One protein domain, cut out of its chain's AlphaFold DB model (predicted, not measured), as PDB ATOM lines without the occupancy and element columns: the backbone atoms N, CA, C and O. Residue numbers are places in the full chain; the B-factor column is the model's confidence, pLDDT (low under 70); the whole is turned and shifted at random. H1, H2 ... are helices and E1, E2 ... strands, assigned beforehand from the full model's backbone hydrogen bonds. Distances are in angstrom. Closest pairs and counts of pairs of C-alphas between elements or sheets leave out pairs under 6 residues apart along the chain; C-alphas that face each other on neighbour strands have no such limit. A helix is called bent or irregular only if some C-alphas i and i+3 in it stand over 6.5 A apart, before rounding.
ATOM      1  N   TYR A   2      13.259 -15.311  15.418       77.25
ATOM      2  CA  TYR A   2      12.856 -14.115  16.165       77.25
ATOM      3  C   TYR A   2      13.742 -13.862  17.399       77.25
ATOM      4  O   TYR A   2      14.266 -12.761  17.538       77.25
ATOM      5  N   LEU A   3      14.058 -14.897  18.195       87.00
ATOM      6  CA  LEU A   3      14.810 -14.718  19.448       87.00
ATOM      7  C   LEU A   3      16.221 -14.161  19.243       87.00
ATOM      8  O   LEU A   3      16.691 -13.388  20.066       87.00
ATOM      9  N   ALA A   4      16.909 -14.529  18.160       91.06
ATOM     10  CA  ALA A   4      18.273 -14.066  17.899       91.06
ATOM     11  C   ALA A   4      18.351 -12.545  17.656       91.06
ATOM     12  O   ALA A   4      19.288 -11.892  18.117       91.06
ATOM     13  N   ASN A   5      17.369 -11.974  16.949       91.75
ATOM     14  CA  ASN A   5      17.305 -10.529  16.727       91.75
ATOM     15  C   ASN A   5      16.842  -9.806  17.990       91.75
ATOM     16  O   ASN A   5      17.504  -8.856  18.406       91.75
ATOM     17  N   ASP A   6      15.795 -10.312  18.645       93.94
ATOM     18  CA  ASP A   6      15.289  -9.751  19.900       93.94
ATOM     19  C   ASP A   6      16.388  -9.750  20.976       93.94
ATOM     20  O   ASP A   6      16.539  -8.781  21.720       93.94
ATOM     21  N   LEU A   7      17.210 -10.809  21.030       95.56
ATOM     22  CA  LEU A   7      18.354 -10.935  21.941       95.56
ATOM     23  C   LEU A   7      19.341  -9.788  21.742       95.56
ATOM     24  O   LEU A   7      19.799  -9.185  22.714       95.56
ATOM     25  N   ILE A   8      19.683  -9.505  20.486       93.69
ATOM     26  CA  ILE A   8      20.609  -8.431  20.140       93.69
ATOM     27  C   ILE A   8      20.007  -7.082  20.506       93.69
ATOM     28  O   ILE A   8      20.672  -6.289  21.168       93.69
ATOM     29  N   GLU A   9      18.769  -6.819  20.089       91.88
ATOM     30  CA  GLU A   9      18.094  -5.553  20.369       91.88
ATOM     31  C   GLU A   9      18.036  -5.299  21.873       91.88
ATOM     32  O   GLU A   9      18.475  -4.248  22.343       91.88
ATOM     33  N   PHE A  10      17.615  -6.302  22.646       93.56
ATOM     34  CA  PHE A  10      17.564  -6.204  24.093       93.56
ATOM     35  C   PHE A  10      18.946  -5.977  24.714       93.56
ATOM     36  O   PHE A  10      19.111  -5.056  25.519       93.56
ATOM     37  N   ALA A  11      19.966  -6.742  24.313       93.06
ATOM     38  CA  ALA A  11      21.324  -6.558  24.816       93.06
ATOM     39  C   ALA A  11      21.852  -5.139  24.534       93.06
ATOM     40  O   ALA A  11      22.455  -4.522  25.413       93.06
ATOM     41  N   LEU A  12      21.570  -4.577  23.353       90.56
ATOM     42  CA  LEU A  12      21.929  -3.198  23.007       90.56
ATOM     43  C   LEU A  12      21.197  -2.169  23.883       90.56
ATOM     44  O   LEU A  12      21.828  -1.210  24.341       90.56
ATOM     45  N   THR A  13      19.914  -2.392  24.206       89.31
ATOM     46  CA  THR A  13      19.185  -1.523  25.151       89.31
ATOM     47  C   THR A  13      19.824  -1.524  26.538       89.31
ATOM     48  O   THR A  13      19.962  -0.463  27.152       89.31
ATOM     49  N   LEU A  14      20.298  -2.683  27.016       87.69
ATOM     50  CA  LEU A  14      20.973  -2.791  28.307       87.69
ATOM     51  C   LEU A  14      22.316  -2.076  28.302       87.69
ATOM     52  O   LEU A  14      22.667  -1.448  29.298       87.69
ATOM     53  N   VAL A  15      23.047  -2.100  27.190       84.19
ATOM     54  CA  VAL A  15      24.266  -1.301  27.029       84.19
ATOM     55  C   VAL A  15      23.948   0.195  26.872       84.19
ATOM     56  O   VAL A  15      24.845   1.007  27.025       84.19
ATOM     57  N   LYS A  16      22.672   0.592  26.731       74.56
ATOM     58  CA  LYS A  16      22.209   1.975  26.499       74.56
ATOM     59  C   LYS A  16      22.769   2.579  25.208       74.56
ATOM     60  O   LYS A  16      23.040   3.775  25.146       74.56
ATOM     61  N   HIS A  17      22.917   1.751  24.177       60.31
ATOM     62  CA  HIS A  17      23.318   2.185  22.844       60.31
ATOM     63  C   HIS A  17      22.120   2.103  21.889       60.31
ATOM     64  O   HIS A  17      21.331   1.161  21.965       60.31
ATOM     65  N   SER A  18      21.963   3.085  20.996       52.00
ATOM     66  CA  SER A  18      20.932   3.031  19.951       52.00
ATOM     67  C   SER A  18      21.419   2.183  18.769       52.00
ATOM     68  O   SER A  18      22.616   2.029  18.546       52.00
ATOM     69  N   THR A  19      20.507   1.617  17.983       51.28
ATOM     70  CA  THR A  19      20.831   0.834  16.776       51.28
ATOM     71  C   THR A  19      21.369   1.684  15.616       51.28
ATOM     72  O   THR A  19      21.631   1.148  14.539       51.28
ATOM     73  N   ALA A  20      21.549   2.995  15.804       48.94
ATOM     74  CA  ALA A  20      22.088   3.880  14.783       48.94
ATOM     75  C   ALA A  20      23.605   3.681  14.674       48.94
ATOM     76  O   ALA A  20      24.334   4.254  15.468       48.94
ATOM     77  N   GLU A  21      24.008   2.814  13.735       48.97
ATOM     78  CA  GLU A  21      25.239   2.687  12.916       48.97
ATOM     79  C   GLU A  21      26.559   3.407  13.283       48.97
ATOM     80  O   GLU A  21      27.474   3.461  12.459       48.97
ATOM     81  N   ASP A  22      26.746   3.918  14.491       54.31
ATOM     82  CA  ASP A  22      28.039   4.406  14.921       54.31
ATOM     83  C   ASP A  22      28.899   3.195  15.299       54.31
ATOM     84  O   ASP A  22      28.554   2.364  16.142       54.31
ATOM     85  N   ARG A  23      30.033   3.061  14.610       58.00
ATOM     86  CA  ARG A  23      31.052   2.036  14.880       58.00
ATOM     87  C   ARG A  23      31.866   2.375  16.135       58.00
ATOM     88  O   ARG A  23      32.901   1.745  16.371       58.00
ATOM     89  N   SER A  24      31.449   3.387  16.893       67.31
ATOM     90  CA  SER A  24      32.058   3.779  18.150       67.31
ATOM     91  C   SER A  24      31.882   2.694  19.215       67.31
ATOM     92  O   SER A  24      30.927   1.918  19.240       67.31
ATOM     93  N   MET A  25      32.893   2.586  20.072       77.50
ATOM     94  CA  MET A  25      32.861   1.695  21.224       77.50
ATOM     95  C   MET A  25      32.018   2.335  22.319       77.50
ATOM     96  O   MET A  25      32.226   3.504  22.649       77.50
ATOM     97  N   PHE A  26      31.148   1.544  22.942       84.44
ATOM     98  CA  PHE A  26      30.428   1.962  24.134       84.44
ATOM     99  C   PHE A  26      30.671   0.992  25.284       84.44
ATOM    100  O   PHE A  26      30.612  -0.227  25.112       84.44
ATOM    101  N   GLU A  27      30.903   1.543  26.472       87.06
ATOM    102  CA  GLU A  27      31.129   0.798  27.704       87.06
ATOM    103  C   GLU A  27      30.344   1.439  28.853       87.06
ATOM    104  O   GLU A  27      30.323   2.662  29.001       87.06
ATOM    105  N   ARG A  28      29.706   0.617  29.696       87.50
ATOM    106  CA  ARG A  28      29.153   1.079  30.975       87.50
ATOM    107  C   ARG A  28      29.213   0.026  32.066       87.50
ATOM    108  O   ARG A  28      29.022  -1.166  31.824       87.50
ATOM    109  N   THR A  29      29.360   0.499  33.291       85.19
ATOM    110  CA  THR A  29      29.245  -0.318  34.499       85.19
ATOM    111  C   THR A  29      27.775  -0.335  34.943       85.19
ATOM    112  O   THR A  29      27.180   0.743  35.064       85.19
ATOM    113  N   PRO A  30      27.137  -1.504  35.137       81.44
ATOM    114  CA  PRO A  30      25.814  -1.575  35.740       81.44
ATOM    115  C   PRO A  30      25.839  -1.119  37.202       81.44
ATOM    116  O   PRO A  30      26.845  -1.276  37.895       81.44
ATOM    117  N   SER A  31      24.721  -0.587  37.689       80.12
ATOM    118  CA  SER A  31      24.547  -0.325  39.119       80.12
ATOM    119  C   SER A  31      24.437  -1.631  39.917       80.12
ATOM    120  O   SER A  31      24.150  -2.700  39.372       80.12
ATOM    121  N   THR A  32      24.601  -1.551  41.238       75.44
ATOM    122  CA  THR A  32      24.391  -2.692  42.146       75.44
ATOM    123  C   THR A  32      22.991  -3.303  42.008       75.44
ATOM    124  O   THR A  32      22.842  -4.525  42.038       75.44
ATOM    125  N   ASP A  33      21.962  -2.478  41.806       74.62
ATOM    126  CA  ASP A  33      20.579  -2.944  41.645       74.62
ATOM    127  C   ASP A  33      20.357  -3.646  40.301       74.62
ATOM    128  O   ASP A  33      19.663  -4.667  40.239       74.62
ATOM    129  N   GLU A  34      20.994  -3.155  39.234       80.94
ATOM    130  CA  GLU A  34      21.006  -3.829  37.934       80.94
ATOM    131  C   GLU A  34      21.686  -5.200  38.057       80.94
ATOM    132  O   GLU A  34      21.104  -6.204  37.655       80.94
ATOM    133  N   LEU A  35      22.856  -5.279  38.704       79.12
ATOM    134  CA  LEU A  35      23.556  -6.550  38.946       79.12
ATOM    135  C   LEU A  35      22.696  -7.555  39.720       79.12
ATOM    136  O   LEU A  35      22.601  -8.719  39.325       79.12
ATOM    137  N   ASN A  36      22.022  -7.108  40.782       76.06
ATOM    138  CA  ASN A  36      21.095  -7.943  41.545       76.06
ATOM    139  C   ASN A  36      19.919  -8.435  40.690       76.06
ATOM    140  O   ASN A  36      19.511  -9.594  40.808       76.06
ATOM    141  N   THR A  37      19.387  -7.570  39.827       83.19
ATOM    142  CA  THR A  37      18.310  -7.907  38.889       83.19
ATOM    143  C   THR A  37      18.763  -8.962  37.889       83.19
ATOM    144  O   THR A  37      18.085  -9.976  37.731       83.19
ATOM    145  N   PHE A  38      19.925  -8.778  37.262       84.38
ATOM    146  CA  PHE A  38      20.469  -9.731  36.295       84.38
ATOM    147  C   PHE A  38      20.712 -11.097  36.922       84.38
ATOM    148  O   PHE A  38      20.311 -12.126  36.378       84.38
ATOM    149  N   PHE A  39      21.317 -11.099  38.108       79.31
ATOM    150  CA  PHE A  39      21.614 -12.316  38.837       79.31
ATOM    151  C   PHE A  39      20.338 -13.102  39.169       79.31
ATOM    152  O   PHE A  39      20.221 -14.274  38.823       79.31
ATOM    153  N   ARG A  40      19.329 -12.449  39.755       80.06
ATOM    154  CA  ARG A  40      18.050 -13.104  40.081       80.06
ATOM    155  C   ARG A  40      17.269 -13.512  38.833       80.06
ATOM    156  O   ARG A  40      16.647 -14.569  38.823       80.06
ATOM    157  N   GLY A  41      17.314 -12.688  37.789       80.06
ATOM    158  CA  GLY A  41      16.573 -12.893  36.548       80.06
ATOM    159  C   GLY A  41      17.141 -13.989  35.650       80.06
ATOM    160  O   GLY A  41      16.428 -14.469  34.780       80.06
ATOM    161  N   CYS A  42      18.388 -14.427  35.854       80.00
ATOM    162  CA  CYS A  42      18.987 -15.478  35.027       80.00
ATOM    163  C   CYS A  42      18.644 -16.916  35.469       80.00
ATOM    164  O   CYS A  42      19.278 -17.877  35.017       80.00
ATOM    165  N   ASN A  43      17.676 -17.073  36.384       75.25
ATOM    166  CA  ASN A  43      17.375 -18.336  37.064       75.25
ATOM    167  C   ASN A  43      18.647 -19.019  37.590       75.25
ATOM    168  O   ASN A  43      18.742 -20.251  37.585       75.25
ATOM    169  N   SER A  44      19.648 -18.226  38.006       65.69
ATOM    170  CA  SER A  44      20.859 -18.784  38.595       65.69
ATOM    171  C   SER A  44      20.438 -19.634  39.778       65.69
ATOM    172  O   SER A  44      19.642 -19.172  40.595       65.69
ATOM    173  N   ALA A  45      20.950 -20.858  39.867       54.38
ATOM    174  CA  ALA A  45      20.674 -21.766  40.978       54.38
ATOM    175  C   ALA A  45      21.323 -21.283  42.299       54.38
ATOM    176  O   ALA A  45      22.114 -21.998  42.908       54.38
ATOM    177  N   TRP A  46      21.020 -20.053  42.724       50.25
ATOM    178  CA  TRP A  46      21.554 -19.382  43.902       50.25
ATOM    179  C   TRP A  46      20.440 -18.696  44.722       50.25
ATOM    180  O   TRP A  46      19.559 -18.065  44.131       50.25
ATOM    181  N   PRO A  47      20.499 -18.742  46.072       52.59
ATOM    182  CA  PRO A  47      21.561 -19.347  46.876       52.59
ATOM    183  C   PRO A  47      21.380 -20.864  47.027       52.59
ATOM    184  O   PRO A  47      20.275 -21.366  46.808       52.59
ATOM    185  N   PRO A  48      22.427 -21.621  47.420       43.00
ATOM    186  CA  PRO A  48      22.197 -22.902  48.076       43.00
ATOM    187  C   PRO A  48      21.202 -22.699  49.237       43.00
ATOM    188  O   PRO A  48      21.099 -21.581  49.761       43.00
ATOM    189  N   PRO A  49      20.444 -23.739  49.627       39.97
ATOM    190  CA  PRO A  49      19.449 -23.624  50.686       39.97
ATOM    191  C   PRO A  49      20.050 -22.980  51.949       39.97
ATOM    192  O   PRO A  49      21.231 -23.137  52.259       39.97
ATOM    193  N   LEU A  50      19.235 -22.181  52.643       39.44
ATOM    194  CA  LEU A  50      19.639 -21.288  53.741       39.44
ATOM    195  C   LEU A  50      20.324 -21.990  54.936       39.44
ATOM    196  O   LEU A  50      20.847 -21.307  55.816       39.44
ATOM    197  N   ASP A  51      20.358 -23.321  54.966       42.09
ATOM    198  CA  ASP A  51      21.011 -24.155  55.978       42.09
ATOM    199  C   ASP A  51      22.526 -24.352  55.748       42.09
ATOM    200  O   ASP A  51      23.243 -24.701  56.685       42.09
ATOM    201  N   ASP A  61      31.635 -14.785  44.381       64.50
ATOM    202  CA  ASP A  61      31.576 -13.476  43.737       64.50
ATOM    203  C   ASP A  61      30.924 -13.629  42.350       64.50
ATOM    204  O   ASP A  61      31.542 -14.193  41.444       64.50
ATOM    205  N   PRO A  62      29.680 -13.158  42.139       63.94
ATOM    206  CA  PRO A  62      28.990 -13.322  40.865       63.94
ATOM    207  C   PRO A  62      29.669 -12.584  39.708       63.94
ATOM    208  O   PRO A  62      29.396 -12.912  38.550       63.94
ATOM    209  N   THR A  63      30.574 -11.640  39.988       67.81
ATOM    210  CA  THR A  63      31.300 -10.898  38.951       67.81
ATOM    211  C   THR A  63      32.209 -11.802  38.110       67.81
ATOM    212  O   THR A  63      32.396 -11.541  36.921       67.81
ATOM    213  N   VAL A  64      32.656 -12.948  38.644       72.69
ATOM    214  CA  VAL A  64      33.512 -13.901  37.907       72.69
ATOM    215  C   VAL A  64      32.790 -14.598  36.750       72.69
ATOM    216  O   VAL A  64      33.430 -15.003  35.785       72.69
ATOM    217  N   SER A  65      31.461 -14.714  36.825       82.94
ATOM    218  CA  SER A  65      30.618 -15.302  35.772       82.94
ATOM    219  C   SER A  65      29.753 -14.262  35.068       82.94
ATOM    220  O   SER A  65      28.764 -14.606  34.416       82.94
ATOM    221  N   TRP A  66      30.094 -12.982  35.216       87.19
ATOM    222  CA  TRP A  66      29.251 -11.879  34.776       87.19
ATOM    223  C   TRP A  66      28.901 -11.951  33.281       87.19
ATOM    224  O   TRP A  66      27.749 -11.732  32.917       87.19
ATOM    225  N   CYS A  67      29.843 -12.353  32.422       92.44
ATOM    226  CA  CYS A  67      29.600 -12.524  30.986       92.44
ATOM    227  C   CYS A  67      28.488 -13.546  30.684       92.44
ATOM    228  O   CYS A  67      27.608 -13.285  29.864       92.44
ATOM    229  N   GLY A  68      28.483 -14.679  31.390       92.94
ATOM    230  CA  GLY A  68      27.474 -15.726  31.236       92.94
ATOM    231  C   GLY A  68      26.128 -15.372  31.869       92.94
ATOM    232  O   GLY A  68      25.083 -15.644  31.277       92.94
ATOM    233  N   ILE A  69      26.139 -14.706  33.031       91.62
ATOM    234  CA  ILE A  69      24.927 -14.187  33.689       91.62
ATOM    235  C   ILE A  69      24.232 -13.165  32.787       91.62
ATOM    236  O   ILE A  69      23.032 -13.284  32.548       91.62
ATOM    237  N   PHE A  70      24.988 -12.206  32.246       93.56
ATOM    238  CA  PHE A  70      24.482 -11.202  31.314       93.56
ATOM    239  C   PHE A  70      23.841 -11.850  30.080       93.56
ATOM    240  O   PHE A  70      22.683 -11.569  29.770       93.56
ATOM    241  N   ALA A  71      24.551 -12.767  29.417       95.75
ATOM    242  CA  ALA A  71      24.045 -13.444  28.224       95.75
ATOM    243  C   ALA A  71      22.773 -14.268  28.514       95.75
ATOM    244  O   ALA A  71      21.803 -14.210  27.759       95.75
ATOM    245  N   THR A  72      22.740 -14.980  29.646       96.19
ATOM    246  CA  THR A  72      21.571 -15.767  30.076       96.19
ATOM    247  C   THR A  72      20.371 -14.878  30.392       96.19
ATOM    248  O   THR A  72      19.246 -15.203  30.023       96.19
ATOM    249  N   TYR A  73      20.596 -13.753  31.075       94.75
ATOM    250  CA  TYR A  73      19.536 -12.798  31.374       94.75
ATOM    251  C   TYR A  73      18.910 -12.244  30.090       94.75
ATOM    252  O   TYR A  73      17.686 -12.182  29.988       94.75
ATOM    253  N   CYS A  74      19.735 -11.904  29.093       96.12
ATOM    254  CA  CYS A  74      19.237 -11.418  27.810       96.12
ATOM    255  C   CYS A  74      18.371 -12.468  27.100       96.12
ATOM    256  O   CYS A  74      17.287 -12.136  26.634       96.12
ATOM    257  N   LEU A  75      18.799 -13.736  27.096       96.69
ATOM    258  CA  LEU A  75      18.014 -14.853  26.560       96.69
ATOM    259  C   LEU A  75      16.645 -14.995  27.241       96.69
ATOM    260  O   LEU A  75      15.624 -15.074  26.565       96.69
ATOM    261  N   ILE A  76      16.608 -15.000  28.576       94.81
ATOM    262  CA  ILE A  76      15.349 -15.139  29.328       94.81
ATOM    263  C   ILE A  76      14.405 -13.973  29.044       94.81
ATOM    264  O   ILE A  76      13.202 -14.183  28.906       94.81
ATOM    265  N   HIS A  77      14.937 -12.754  28.930       94.06
ATOM    266  CA  HIS A  77      14.116 -11.576  28.673       94.06
ATOM    267  C   HIS A  77      13.398 -11.643  27.325       94.06
ATOM    268  O   HIS A  77      12.257 -11.206  27.216       94.06
ATOM    269  N   VAL A  78      14.037 -12.241  26.319       94.06
ATOM    270  CA  VAL A  78      13.428 -12.425  24.995       94.06
ATOM    271  C   VAL A  78      12.571 -13.686  24.908       94.06
ATOM    272  O   VAL A  78      12.053 -14.015  23.850       94.06
ATOM    273  N   GLY A  79      12.366 -14.374  26.034       93.00
ATOM    274  CA  GLY A  79      11.452 -15.504  26.157       93.00
ATOM    275  C   GLY A  79      12.117 -16.876  26.106       93.00
ATOM    276  O   GLY A  79      11.402 -17.876  26.200       93.00
ATOM    277  N   ALA A  80      13.450 -16.952  26.007       94.31
ATOM    278  CA  ALA A  80      14.133 -18.237  25.974       94.31
ATOM    279  C   ALA A  80      14.052 -18.954  27.333       94.31
ATOM    280  O   ALA A  80      14.320 -18.368  28.388       94.31
ATOM    281  N   LYS A  81      13.738 -20.250  27.336       92.88
ATOM    282  CA  LYS A  81      13.647 -21.056  28.565       92.88
ATOM    283  C   LYS A  81      15.004 -21.643  28.910       92.88
ATOM    284  O   LYS A  81      15.267 -22.829  28.737       92.88
ATOM    285  N   VAL A  82      15.860 -20.792  29.453       93.81
ATOM    286  CA  VAL A  82      17.210 -21.167  29.869       93.81
ATOM    287  C   VAL A  82      17.441 -20.861  31.345       93.81
ATOM    288  O   VAL A  82      16.640 -20.199  32.011       93.81
ATOM    289  N   ARG A  83      18.557 -21.351  31.883       91.88
ATOM    290  CA  ARG A  83      19.070 -20.929  33.190       91.88
ATOM    291  C   ARG A  83      20.587 -20.902  33.224       91.88
ATOM    292  O   ARG A  83      21.243 -21.660  32.508       91.88
ATOM    293  N   TRP A  84      21.134 -20.095  34.124       90.25
ATOM    294  CA  TRP A  84      22.560 -20.094  34.422       90.25
ATOM    295  C   TRP A  84      22.883 -21.131  35.502       90.25
ATOM    296  O   TRP A  84      22.284 -21.136  36.579       90.25
ATOM    297  N   ILE A  85      23.867 -21.997  35.251       84.75
ATOM    298  CA  ILE A  85      24.440 -22.864  36.286       84.75
ATOM    299  C   ILE A  85      25.936 -22.585  36.395       84.75
ATOM    300  O   ILE A  85      26.696 -22.795  35.446       84.75
ATOM    301  N   ILE A  86      26.370 -22.184  37.591       75.06
ATOM    302  CA  ILE A  86      27.789 -22.041  37.936       75.06
ATOM    303  C   ILE A  86      28.504 -23.353  37.587       75.06
ATOM    304  O   ILE A  86      28.004 -24.421  37.933       75.06
ATOM    305  N   SER A  87      29.651 -23.278  36.906       75.75
ATOM    306  CA  SER A  87      30.443 -24.396  36.345       75.75
ATOM    307  C   SER A  87      29.909 -25.088  35.083       75.75
ATOM    308  O   SER A  87      30.688 -25.761  34.412       75.75
ATOM    309  N   ARG A  88      28.628 -24.929  34.717       82.44
ATOM    310  CA  ARG A  88      28.059 -25.566  33.507       82.44
ATOM    311  C   ARG A  88      27.718 -24.585  32.389       82.44
ATOM    312  O   ARG A  88      27.611 -25.005  31.240       82.44
ATOM    313  N   GLY A  89      27.567 -23.305  32.712       88.94
ATOM    314  CA  GLY A  89      27.203 -22.271  31.753       88.94
ATOM    315  C   GLY A  89      25.691 -22.150  31.561       88.94
ATOM    316  O   GLY A  89      24.904 -22.466  32.460       88.94
ATOM    317  N   ILE A  90      25.290 -21.708  30.369       94.25
ATOM    318  CA  ILE A  90      23.884 -21.586  29.963       94.25
ATOM    319  C   ILE A  90      23.313 -22.984  29.720       94.25
ATOM    320  O   ILE A  90      23.953 -23.808  29.061       94.25
ATOM    321  N   GLN A  91      22.141 -23.271  30.282       92.81
ATOM    322  CA  GLN A  91      21.448 -24.552  30.140       92.81
ATOM    323  C   GLN A  91      20.067 -24.342  29.527       92.81
ATOM    324  O   GLN A  91      19.284 -23.558  30.064       92.81
ATOM    325  N   ASP A  92      19.769 -25.079  28.459       91.94
ATOM    326  CA  ASP A  92      18.419 -25.194  27.905       91.94
ATOM    327  C   ASP A  92      17.512 -25.975  28.866       91.94
ATOM    328  O   ASP A  92      17.942 -26.960  29.475       91.94
ATOM    329  N   LEU A  93      16.262 -25.535  29.021       89.81
ATOM    330  CA  LEU A  93      15.266 -26.200  29.867       89.81
ATOM    331  C   LEU A  93      14.352 -27.148  29.075       89.81
ATOM    332  O   LEU A  93      13.295 -27.537  29.572       89.81
ATOM    333  N   GLY A  94      14.776 -27.560  27.877       82.81
ATOM    334  CA  GLY A  94      14.173 -28.653  27.118       82.81
ATOM    335  C   GLY A  94      13.189 -28.222  26.037       82.81
ATOM    336  O   GLY A  94      12.373 -29.042  25.619       82.81
ATOM    337  N   ASN A  95      13.228 -26.966  25.591       87.19
ATOM    338  CA  ASN A  95      12.410 -26.490  24.472       87.19
ATOM    339  C   ASN A  95      13.211 -26.160  23.208       87.19
ATOM    340  O   ASN A  95      12.593 -25.881  22.183       87.19
ATOM    341  N   GLY A  96      14.544 -26.256  23.251       91.00
ATOM    342  CA  GLY A  96      15.383 -26.105  22.067       91.00
ATOM    343  C   GLY A  96      15.534 -24.666  21.580       91.00
ATOM    344  O   GLY A  96      15.903 -24.469  20.423       91.00
ATOM    345  N   ASP A  97      15.287 -23.668  22.438       94.00
ATOM    346  CA  ASP A  97      15.524 -22.256  22.094       94.00
ATOM    347  C   ASP A  97      17.011 -21.990  21.853       94.00
ATOM    348  O   ASP A  97      17.383 -21.107  21.075       94.00
ATOM    349  N   ILE A  98      17.868 -22.772  22.522       95.81
ATOM    350  CA  ILE A  98      19.301 -22.783  22.279       95.81
ATOM    351  C   ILE A  98      19.829 -24.195  22.039       95.81
ATOM    352  O   ILE A  98      19.406 -25.165  22.665       95.81
ATOM    353  N   VAL A  99      20.841 -24.298  21.181       95.88
ATOM    354  CA  VAL A  99      21.629 -25.521  21.001       95.88
ATOM    355  C   VAL A  99      23.102 -25.193  21.142       95.88
ATOM    356  O   VAL A  99      23.623 -24.305  20.472       95.88
ATOM    357  N   ARG A 100      23.795 -25.934  22.004       95.88
ATOM    358  CA  ARG A 100      25.251 -25.859  22.101       95.88
ATOM    359  C   ARG A 100      25.881 -26.565  20.902       95.88
ATOM    360  O   ARG A 100      25.644 -27.752  20.694       95.88
ATOM    361  N   VAL A 101      26.706 -25.842  20.157       97.31
ATOM    362  CA  VAL A 101      27.479 -26.352  19.024       97.31
ATOM    363  C   VAL A 101      28.959 -26.283  19.382       97.31
ATOM    364  O   VAL A 101      29.473 -25.220  19.724       97.31
ATOM    365  N   GLU A 102      29.639 -27.428  19.346       97.12
ATOM    366  CA  GLU A 102      31.082 -27.498  19.594       97.12
ATOM    367  C   GLU A 102      31.876 -26.958  18.396       97.12
ATOM    368  O   GLU A 102      31.509 -27.161  17.239       97.12
ATOM    369  N   GLY A 103      32.997 -26.302  18.686       96.06
ATOM    370  CA  GLY A 103      33.833 -25.623  17.705       96.06
ATOM    371  C   GLY A 103      33.394 -24.184  17.428       96.06
ATOM    372  O   GLY A 103      32.623 -23.576  18.167       96.06
ATOM    373  N   ASN A 104      33.939 -23.625  16.352       95.38
ATOM    374  CA  ASN A 104      33.755 -22.229  15.952       95.38
ATOM    375  C   ASN A 104      33.264 -22.077  14.502       95.38
ATOM    376  O   ASN A 104      33.172 -20.963  13.986       95.38
ATOM    377  N   TYR A 105      32.958 -23.188  13.833       95.31
ATOM    378  CA  TYR A 105      32.467 -23.185  12.462       95.31
ATOM    379  C   TYR A 105      30.974 -22.857  12.419       95.31
ATOM    380  O   TYR A 105      30.191 -23.447  13.155       95.31
ATOM    381  N   GLY A 106      30.580 -21.956  11.516       94.75
ATOM    382  CA  GLY A 106      29.172 -21.647  11.262       94.75
ATOM    383  C   GLY A 106      28.525 -20.686  12.260       94.75
ATOM    384  O   GLY A 106      27.299 -20.615  12.275       94.75
ATOM    385  N   ILE A 107      29.312 -19.959  13.062       96.75
ATOM    386  CA  ILE A 107      28.825 -18.888  13.948       96.75
ATOM    387  C   ILE A 107      28.067 -17.837  13.127       96.75
ATOM    388  O   ILE A 107      28.567 -17.334  12.119       96.75
ATOM    389  N   THR A 108      26.870 -17.487  13.582       95.75
ATOM    390  CA  THR A 108      25.997 -16.488  12.963       95.75
ATOM    391  C   THR A 108      25.673 -15.347  13.924       95.75
ATOM    392  O   THR A 108      25.865 -15.453  15.134       95.75
ATOM    393  N   ARG A 109      25.160 -14.236  13.383       94.94
ATOM    394  CA  ARG A 109      24.609 -13.135  14.183       94.94
ATOM    395  C   ARG A 109      23.563 -13.669  15.170       94.94
ATOM    396  O   ARG A 109      22.671 -14.408  14.768       94.94
ATOM    397  N   GLY A 110      23.679 -13.273  16.434       95.75
ATOM    398  CA  GLY A 110      22.797 -13.681  17.529       95.75
ATOM    399  C   GLY A 110      23.255 -14.936  18.273       95.75
ATOM    400  O   GLY A 110      22.714 -15.227  19.334       95.75
ATOM    401  N   ASP A 111      24.280 -15.641  17.781       97.75
ATOM    402  CA  ASP A 111      24.897 -16.726  18.542       97.75
ATOM    403  C   ASP A 111      25.626 -16.165  19.775       97.75
ATOM    404  O   ASP A 111      26.186 -15.064  19.754       97.75
ATOM    405  N   ILE A 112      25.658 -16.952  20.850       98.12
ATOM    406  CA  ILE A 112      26.458 -16.642  22.041       98.12
ATOM    407  C   ILE A 112      27.720 -17.491  21.981       98.12
ATOM    408  O   ILE A 112      27.686 -18.687  22.268       98.12
ATOM    409  N   ALA A 113      28.835 -16.885  21.593       97.50
ATOM    410  CA  ALA A 113      30.114 -17.572  21.490       97.50
ATOM    411  C   ALA A 113      30.833 -17.621  22.844       97.50
ATOM    412  O   ALA A 113      30.700 -16.717  23.675       97.50
ATOM    413  N   VAL A 114      31.598 -18.696  23.061       96.31
ATOM    414  CA  VAL A 114      32.320 -18.944  24.311       96.31
ATOM    415  C   VAL A 114      33.795 -19.205  24.045       96.31
ATOM    416  O   VAL A 114      34.176 -20.187  23.399       96.31
ATOM    417  N   ARG A 115      34.647 -18.340  24.598       93.06
ATOM    418  CA  ARG A 115      36.102 -18.527  24.594       93.06
ATOM    419  C   ARG A 115      36.533 -19.644  25.534       93.06
ATOM    420  O   ARG A 115      36.054 -19.720  26.663       93.06
ATOM    421  N   GLY A 116      37.464 -20.485  25.091       87.56
ATOM    422  CA  GLY A 116      37.913 -21.654  25.848       87.56
ATOM    423  C   GLY A 116      38.771 -21.340  27.077       87.56
ATOM    424  O   GLY A 116      38.602 -21.988  28.107       87.56
ATOM    425  N   ASP A 117      39.664 -20.354  26.981       83.31
ATOM    426  CA  ASP A 117      40.669 -20.021  28.004       83.31
ATOM    427  C   ASP A 117      40.060 -19.467  29.298       83.31
ATOM    428  O   ASP A 117      40.495 -19.811  30.395       83.31
ATOM    429  N   SER A 118      39.024 -18.638  29.172       81.44
ATOM    430  CA  SER A 118      38.379 -17.968  30.301       81.44
ATOM    431  C   SER A 118      36.891 -18.286  30.436       81.44
ATOM    432  O   SER A 118      36.214 -17.656  31.245       81.44
ATOM    433  N   SER A 119      36.350 -19.212  29.630       88.38
ATOM    434  CA  SER A 119      34.901 -19.487  29.545       88.38
ATOM    435  C   SER A 119      34.066 -18.207  29.379       88.38
ATOM    436  O   SER A 119      33.007 -18.043  29.987       88.38
ATOM    437  N   HIS A 120      34.576 -17.259  28.587       92.75
ATOM    438  CA  HIS A 120      33.971 -15.937  28.437       92.75
ATOM    439  C   HIS A 120      32.895 -15.945  27.358       92.75
ATOM    440  O   HIS A 120      33.168 -16.374  26.239       92.75
ATOM    441  N   HIS A 121      31.699 -15.468  27.706       95.38
ATOM    442  CA  HIS A 121      30.516 -15.479  26.847       95.38
ATOM    443  C   HIS A 121      30.298 -14.104  26.210       95.38
ATOM    444  O   HIS A 121      30.348 -13.088  26.904       95.38
ATOM    445  N   PHE A 122      30.000 -14.065  24.915       96.00
ATOM    446  CA  PHE A 122      29.680 -12.827  24.201       96.00
ATOM    447  C   PHE A 122      28.647 -13.076  23.099       96.00
ATOM    448  O   PHE A 122      28.643 -14.129  22.464       96.00
ATOM    449  N   ILE A 123      27.760 -12.104  22.881       97.25
ATOM    450  CA  ILE A 123      26.700 -12.145  21.867       97.25
ATOM    451  C   ILE A 123      27.275 -11.608  20.557       97.25
ATOM    452  O   ILE A 123      27.745 -10.469  20.503       97.25
ATOM    453  N   VAL A 124      27.243 -12.413  19.498       96.56
ATOM    454  CA  VAL A 124      27.812 -12.068  18.190       96.56
ATOM    455  C   VAL A 124      26.876 -11.125  17.439       96.56
ATOM    456  O   VAL A 124      25.725 -11.458  17.162       96.56
ATOM    457  N   LEU A 125      27.382  -9.953  17.060       93.31
ATOM    458  CA  LEU A 125      26.645  -8.985  16.247       93.31
ATOM    459  C   LEU A 125      26.975  -9.127  14.767       93.31
ATOM    460  O   LEU A 125      26.077  -9.133  13.930       93.31
ATOM    461  N   ASP A 126      28.258  -9.236  14.441       89.62
ATOM    462  CA  ASP A 126      28.717  -9.461  13.076       89.62
ATOM    463  C   ASP A 126      29.414 -10.824  13.011       89.62
ATOM    464  O   ASP A 126      30.414 -11.021  13.710       89.62
ATOM    465  N   PRO A 127      28.901 -11.778  12.217       86.25
ATOM    466  CA  PRO A 127      29.572 -13.055  12.023       86.25
ATOM    467  C   PRO A 127      30.854 -12.917  11.191       86.25
ATOM    468  O   PRO A 127      31.684 -13.826  11.210       86.25
ATOM    469  N   ASN A 128      31.053 -11.795  10.486       89.44
ATOM    470  CA  ASN A 128      32.292 -11.513   9.769       89.44
ATOM    471  C   ASN A 128      33.383 -11.116  10.768       89.44
ATOM    472  O   ASN A 128      33.628  -9.941  11.042       89.44
ATOM    473  N   TYR A 129      34.032 -12.132  11.331       89.62
ATOM    474  CA  TYR A 129      35.189 -11.969  12.201       89.62
ATOM    475  C   TYR A 129      36.298 -11.166  11.508       89.62
ATOM    476  O   TYR A 129      36.701 -11.479  10.387       89.62
ATOM    477  N   ASP A 130      36.844 -10.176  12.215       92.31
ATOM    478  CA  ASP A 130      37.988  -9.396  11.758       92.31
ATOM    479  C   ASP A 130      39.241  -9.794  12.563       92.31
ATOM    480  O   ASP A 130      39.297  -9.531  13.764       92.31
ATOM    481  N   PRO A 131      40.285 -10.381  11.954       92.06
ATOM    482  CA  PRO A 131      41.506 -10.756  12.674       92.06
ATOM    483  C   PRO A 131      42.229  -9.591  13.370       92.06
ATOM    484  O   PRO A 131      42.915  -9.805  14.369       92.06
ATOM    485  N   ALA A 132      42.080  -8.366  12.861       92.38
ATOM    486  CA  ALA A 132      42.712  -7.159  13.386       92.38
ATOM    487  C   ALA A 132      41.864  -6.431  14.441       92.38
ATOM    488  O   ALA A 132      42.370  -5.523  15.099       92.38
ATOM    489  N   ARG A 133      40.587  -6.799  14.613       90.50
ATOM    490  CA  ARG A 133      39.674  -6.141  15.569       90.50
ATOM    491  C   ARG A 133      38.942  -7.105  16.509       90.50
ATOM    492  O   ARG A 133      38.489  -6.685  17.568       90.50
ATOM    493  N   GLY A 134      38.892  -8.388  16.178       92.38
ATOM    494  CA  GLY A 134      38.135  -9.423  16.872       92.38
ATOM    495  C   GLY A 134      36.698  -9.564  16.360       92.38
ATOM    496  O   GLY A 134      36.350  -9.080  15.282       92.38
ATOM    497  N   PHE A 135      35.843 -10.220  17.145       93.44
ATOM    498  CA  PHE A 135      34.398 -10.207  16.902       93.44
ATOM    499  C   PHE A 135      33.783  -8.852  17.235       93.44
ATOM    500  O   PHE A 135      34.120  -8.257  18.260       93.44
ATOM    501  N   HIS A 136      32.822  -8.419  16.417       93.31
ATOM    502  CA  HIS A 136      31.869  -7.387  16.802       93.31
ATOM    503  C   HIS A 136      30.796  -8.017  17.693       93.31
ATOM    504  O   HIS A 136      30.067  -8.911  17.251       93.31
ATOM    505  N   CYS A 137      30.713  -7.586  18.949       94.12
ATOM    506  CA  CYS A 137      29.876  -8.246  19.942       94.12
ATOM    507  C   CYS A 137      29.296  -7.295  20.993       94.12
ATOM    508  O   CYS A 137      29.773  -6.172  21.184       94.12
ATOM    509  N   VAL A 138      28.288  -7.806  21.703       94.38
ATOM    510  CA  VAL A 138      27.854  -7.292  23.006       94.38
ATOM    511  C   VAL A 138      28.258  -8.288  24.079       94.38
ATOM    512  O   VAL A 138      28.047  -9.491  23.928       94.38
ATOM    513  N   GLU A 139      28.831  -7.814  25.175       92.75
ATOM    514  CA  GLU A 139      29.290  -8.690  26.246       92.75
ATOM    515  C   GLU A 139      29.208  -8.021  27.616       92.75
ATOM    516  O   GLU A 139      29.349  -6.805  27.751       92.75
ATOM    517  N   GLY A 140      29.023  -8.848  28.641       90.38
ATOM    518  CA  GLY A 140      29.386  -8.495  30.005       90.38
ATOM    519  C   GLY A 140      30.851  -8.838  30.258       90.38
ATOM    520  O   GLY A 140      31.429  -9.683  29.583       90.38
ATOM    521  N   ASN A 141      31.440  -8.231  31.279       85.50
ATOM    522  CA  ASN A 141      32.787  -8.499  31.772       85.50
ATOM    523  C   ASN A 141      33.917  -8.108  30.808       85.50
ATOM    524  O   ASN A 141      34.996  -8.699  30.841       85.50
ATOM    525  N   ALA A 142      33.700  -7.094  29.966       75.62
ATOM    526  CA  ALA A 142      34.698  -6.646  28.988       75.62
ATOM    527  C   ALA A 142      36.025  -6.175  29.626       75.62
ATOM    528  O   ALA A 142      37.091  -6.292  29.017       75.62
ATOM    529  N   GLY A 143      35.972  -5.698  30.876       67.12
ATOM    530  CA  GLY A 143      37.130  -5.263  31.662       67.12
ATOM    531  C   GLY A 143      37.885  -6.387  32.385       67.12
ATOM    532  O   GLY A 143      38.981  -6.143  32.884       67.12
ATOM    533  N   GLY A 144      37.354  -7.616  32.408       66.88
ATOM    534  CA  GLY A 144      37.893  -8.746  33.177       66.88
ATOM    535  C   GLY A 144      37.122  -9.034  34.471       66.88
ATOM    536  O   GLY A 144      36.251  -8.272  34.867       66.88
ATOM    537  N   THR A 145      37.464 -10.144  35.136       59.09
ATOM    538  CA  THR A 145      36.708 -10.817  36.220       59.09
ATOM    539  C   THR A 145      36.432 -10.010  37.488       59.09
ATOM    540  O   THR A 145      35.759 -10.521  38.372       59.09
ATOM    541  N   THR A 146      36.956  -8.794  37.609       61.09
ATOM    542  CA  THR A 146      36.793  -7.918  38.780       61.09
ATOM    543  C   THR A 146      36.022  -6.638  38.466       61.09
ATOM    544  O   THR A 146      35.816  -5.813  39.355       61.09
ATOM    545  N   TYR A 147      35.605  -6.443  37.211       69.69
ATOM    546  CA  TYR A 147      34.965  -5.211  36.773       69.69
ATOM    547  C   TYR A 147      33.719  -5.538  35.941       69.69
ATOM    548  O   TYR A 147      33.844  -5.836  34.747       69.69
ATOM    549  N   PRO A 148      32.508  -5.505  36.544       78.25
ATOM    550  CA  PRO A 148      31.276  -5.776  35.822       78.25
ATOM    551  C   PRO A 148      31.033  -4.665  34.796       78.25
ATOM    552  O   PRO A 148      30.423  -3.646  35.081       78.25
ATOM    553  N   LEU A 149      31.555  -4.858  33.589       86.50
ATOM    554  CA  LEU A 149      31.502  -3.904  32.487       86.50
ATOM    555  C   LEU A 149      30.674  -4.496  31.365       86.50
ATOM    556  O   LEU A 149      30.963  -5.605  30.926       86.50
ATOM    557  N   MET A 150      29.665  -3.778  30.901       90.31
ATOM    558  CA  MET A 150      28.980  -4.122  29.664       90.31
ATOM    559  C   MET A 150      29.564  -3.306  28.526       90.31
ATOM    560  O   MET A 150      29.836  -2.116  28.694       90.31
ATOM    561  N   ARG A 151      29.755  -3.950  27.381       90.88
ATOM    562  CA  ARG A 151      30.403  -3.352  26.221       90.88
ATOM    563  C   ARG A 151      29.698  -3.732  24.932       90.88
ATOM    564  O   ARG A 151      29.270  -4.870  24.771       90.88
ATOM    565  N   TYR A 152      29.669  -2.776  24.013       91.44
ATOM    566  CA  TYR A 152      29.359  -2.942  22.598       91.44
ATOM    567  C   TYR A 152      30.571  -2.465  21.792       91.44
ATOM    568  O   TYR A 152      30.966  -1.309  21.939       91.44
ATOM    569  N   SER A 153      31.197  -3.349  21.002       89.88
ATOM    570  CA  SER A 153      32.228  -2.999  20.000       89.88
ATOM    571  C   SER A 153      32.846  -4.254  19.370       89.88
ATOM    572  O   SER A 153      32.509  -5.383  19.727       89.88
ATOM    573  N   TYR A 154      33.846  -4.054  18.513       91.00
ATOM    574  CA  TYR A 154      34.865  -5.063  18.254       91.00
ATOM    575  C   TYR A 154      35.773  -5.303  19.474       91.00
ATOM    576  O   TYR A 154      36.283  -4.345  20.066       91.00
ATOM    577  N   ASN A 155      36.020  -6.569  19.825       89.81
ATOM    578  CA  ASN A 155      36.939  -6.939  20.905       89.81
ATOM    579  C   ASN A 155      38.028  -7.919  20.446       89.81
ATOM    580  O   ASN A 155      37.782  -9.107  20.247       89.81
ATOM    581  N   LEU A 156      39.271  -7.431  20.395       90.31
ATOM    582  CA  LEU A 156      40.473  -8.176  19.998       90.31
ATOM    583  C   LEU A 156      40.796  -9.402  20.865       90.31
ATOM    584  O   LEU A 156      41.561 -10.269  20.435       90.31
ATOM    585  N   ARG A 157      40.247  -9.484  22.082       89.94
ATOM    586  CA  ARG A 157      40.370 -10.668  22.947       89.94
ATOM    587  C   ARG A 157      39.432 -11.792  22.512       89.94
ATOM    588  O   ARG A 157      39.699 -12.948  22.811       89.94
ATOM    589  N   ASN A 158      38.362 -11.466  21.791       91.62
ATOM    590  CA  ASN A 158      37.395 -12.421  21.265       91.62
ATOM    591  C   ASN A 158      37.839 -12.856  19.868       91.62
ATOM    592  O   ASN A 158      37.368 -12.342  18.851       91.62
ATOM    593  N   LYS A 159      38.806 -13.780  19.823       92.81
ATOM    594  CA  LYS A 159      39.361 -14.317  18.578       92.81
ATOM    595  C   LYS A 159      38.637 -15.590  18.162       92.81
ATOM    596  O   LYS A 159      38.397 -16.463  18.990       92.81
ATOM    597  N   LEU A 160      38.351 -15.722  16.867       93.56
ATOM    598  CA  LEU A 160      37.692 -16.905  16.310       93.56
ATOM    599  C   LEU A 160      38.402 -18.227  16.669       93.56
ATOM    600  O   LEU A 160      37.704 -19.140  17.113       93.56
ATOM    601  N   PRO A 161      39.743 -18.360  16.571       94.94
ATOM    602  CA  PRO A 161      40.431 -19.596  16.957       94.94
ATOM    603  C   PRO A 161      40.280 -19.976  18.437       94.94
ATOM    604  O   PRO A 161      40.391 -21.151  18.766       94.94
ATOM    605  N   ASP A 162      39.997 -19.005  19.308       94.56
ATOM    606  CA  ASP A 162      39.878 -19.215  20.756       94.56
ATOM    607  C   ASP A 162      38.439 -19.571  21.178       94.56
ATOM    608  O   ASP A 162      38.193 -19.925  22.338       94.56
ATOM    609  N   VAL A 163      37.471 -19.487  20.255       96.25
ATOM    610  CA  VAL A 163      36.093 -19.931  20.492       96.25
ATOM    611  C   VAL A 163      36.051 -21.454  20.519       96.25
ATOM    612  O   VAL A 163      36.378 -22.124  19.541       96.25
ATOM    613  N   ARG A 164      35.617 -22.008  21.654       96.50
ATOM    614  CA  ARG A 164      35.519 -23.457  21.867       96.50
ATOM    615  C   ARG A 164      34.164 -24.014  21.453       96.50
ATOM    616  O   ARG A 164      34.088 -25.143  20.987       96.50
ATOM    617  N   HIS A 165      33.109 -23.261  21.721       97.31
ATOM    618  CA  HIS A 165      31.735 -23.606  21.386       97.31
ATOM    619  C   HIS A 165      30.909 -22.327  21.319       97.31
ATOM    620  O   HIS A 165      31.340 -21.262  21.776       97.31
ATOM    621  N   TYR A 166      29.701 -22.444  20.792       97.94
ATOM    622  CA  TYR A 166      28.713 -21.381  20.827       97.94
ATOM    623  C   TYR A 166      27.321 -21.949  21.092       97.94
ATOM    624  O   TYR A 166      27.059 -23.135  20.883       97.94
ATOM    625  N   TYR A 167      26.425 -21.102  21.578       97.81
ATOM    626  CA  TYR A 167      25.005 -21.400  21.670       97.81
ATOM    627  C   TYR A 167      24.311 -20.790  20.457       97.81
ATOM    628  O   TYR A 167      24.259 -19.567  20.322       97.81
ATOM    629  N   ARG A 168      23.802 -21.651  19.573       97.38
ATOM    630  CA  ARG A 168      22.903 -21.267  18.487       97.38
ATOM    631  C   ARG A 168      21.549 -20.922  19.077       97.38
ATOM    632  O   ARG A 168      20.985 -21.769  19.763       97.38
ATOM    633  N   VAL A 169      21.045 -19.729  18.786       96.38
ATOM    634  CA  VAL A 169      19.738 -19.236  19.249       96.38
ATOM    635  C   VAL A 169      18.721 -19.344  18.108       96.38
ATOM    636  O   VAL A 169      19.023 -18.925  16.987       96.38
ATOM    637  N   TYR A 170      17.547 -19.928  18.370       91.62
ATOM    638  CA  TYR A 170      16.528 -20.230  17.351       91.62
ATOM    639  C   TYR A 170      15.307 -19.327  17.362       91.62
ATOM    640  O   TYR A 170      14.976 -18.687  18.370       91.62
TER     641      TYR A 170
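AT A GLANCE: This is residues 2 to 51 and 61 to 170 of the 170 residues of an uncharacterized protein of Bryobacteraceae bacterium (UniProt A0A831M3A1). A twisted sheet of seven strands has two helices, H1 and H3, over one face, and H3 lies near the middle of the whole. H2 and a small hairpin of E2 and E3 pack on H3, and residues 47 to 51 stick out as a tail that ends at a cut. The printed part has 160 residues, with three named helices and nine named strands in the order H1 E1 H2 H3 E2 E3 E4 E5 E6 E7 E8 E9, and its class is mixed, helices and strands. The large sheet runs E1 E8 E7 E6 E5 E9 E4, all antiparallel. The whole is compact, with a radius of gyration of the C-alphas of 14.5 A, and spans 51 by 32 by 31 A.

IN THESE COORDINATES: H1, residues 2 to 15, begins with C-alpha 2 at (12.856, -14.115, 16.165) and is 20.3 A long from first to last C-alpha. E1 is residues 26 to 28, and H2 is residues 32 to 41, 14.0 A long. H3, residues 62 to 77, is 19.3 A long, with C-alpha 62 at (28.990, -13.322, 40.865). H3 is irregular, with C-alphas 64 and 67 8.1 A apart, and has a kink of 50 degrees near residue 69. E2 is residues 82 to 85, E3 residues 89 to 92, E4 residues 98 to 102 and E5 residues 112 to 115. E6, residues 120 to 130, is the longest strand by residues, 18.4 A long, and bends by 101 degrees at residue 126. E7 is residues 134 to 140, 15.8 A long, and E8 is residues 150 to 155. E9, residues 163 to 169, is 16.4 A long and ends with C-alpha 169 at (19.738, -19.236, 19.249).

HOW THE PARTS SIT: E5, E6, E7 and E8 form a meander, each strand the antiparallel neighbour of the one before. E6 pairs with E5 over residues 120 to 123, with N 113 and O 122 2.9 A apart, and with E7 over residues 123 to 130, with N 123 and O 138 2.8 A apart. Between E7 and E8, N 139 and O 151 are 3.0 A apart. E8 has E1, an edge strand, as its other neighbour, with N 28 and O 150 2.9 A apart. E9 is the neighbour of E5, with N 112 and O 167 3.0 A apart, and of the other edge strand, E4, with N 101 and O 166 2.8 A apart. H1 and H3 are on the same face of this sheet, an arrangement of two layers, helices on one face of a sheet. H1 has a height over the sheet of 8.5 A and runs across the strands, at 66 degrees to E7 on the local plane. The closest C-alphas of H3 and E7 are those of Cys 67 and Gly 140, 4.2 A apart. H3 touches H1 with residues 74 to 77 alone, closest at the C-alphas of Leu 7 and Cys 74, 6.0 A, at a steep tilt of 49 degrees, opposite ways. H2 touches H3, closest at the C-alphas of Phe 38 and Tyr 73, 5.9 A, at a steep tilt of 59 degrees, the same way. H2 is not on the large sheet and is apart from H1. The hairpin of E2 and E3 has N 83 and O 91 3.0 A apart; the closest C-alphas of H3 and E2 are those of Thr 72 and Trp 84, 6.2 A apart. In H1 and H2 every O i to N i+4 pair is within hydrogen-bond range; in H3, 10 of 12 are.

THE WHOLE: The two C-alphas farthest apart are those of Glu 21 and Asp 51, 50.9 A. Residues 52 to 60 are not printed, and C-alphas 51 and 61 are 19.4 A apart across this cut, in the link from H2 to H3. Of the links that are printed whole, none is long. The mean pLDDT of the printed part is 84.9; it is under 70 in residues 17 to 24, 44 to 51, 61 to 63 and 143 to 147.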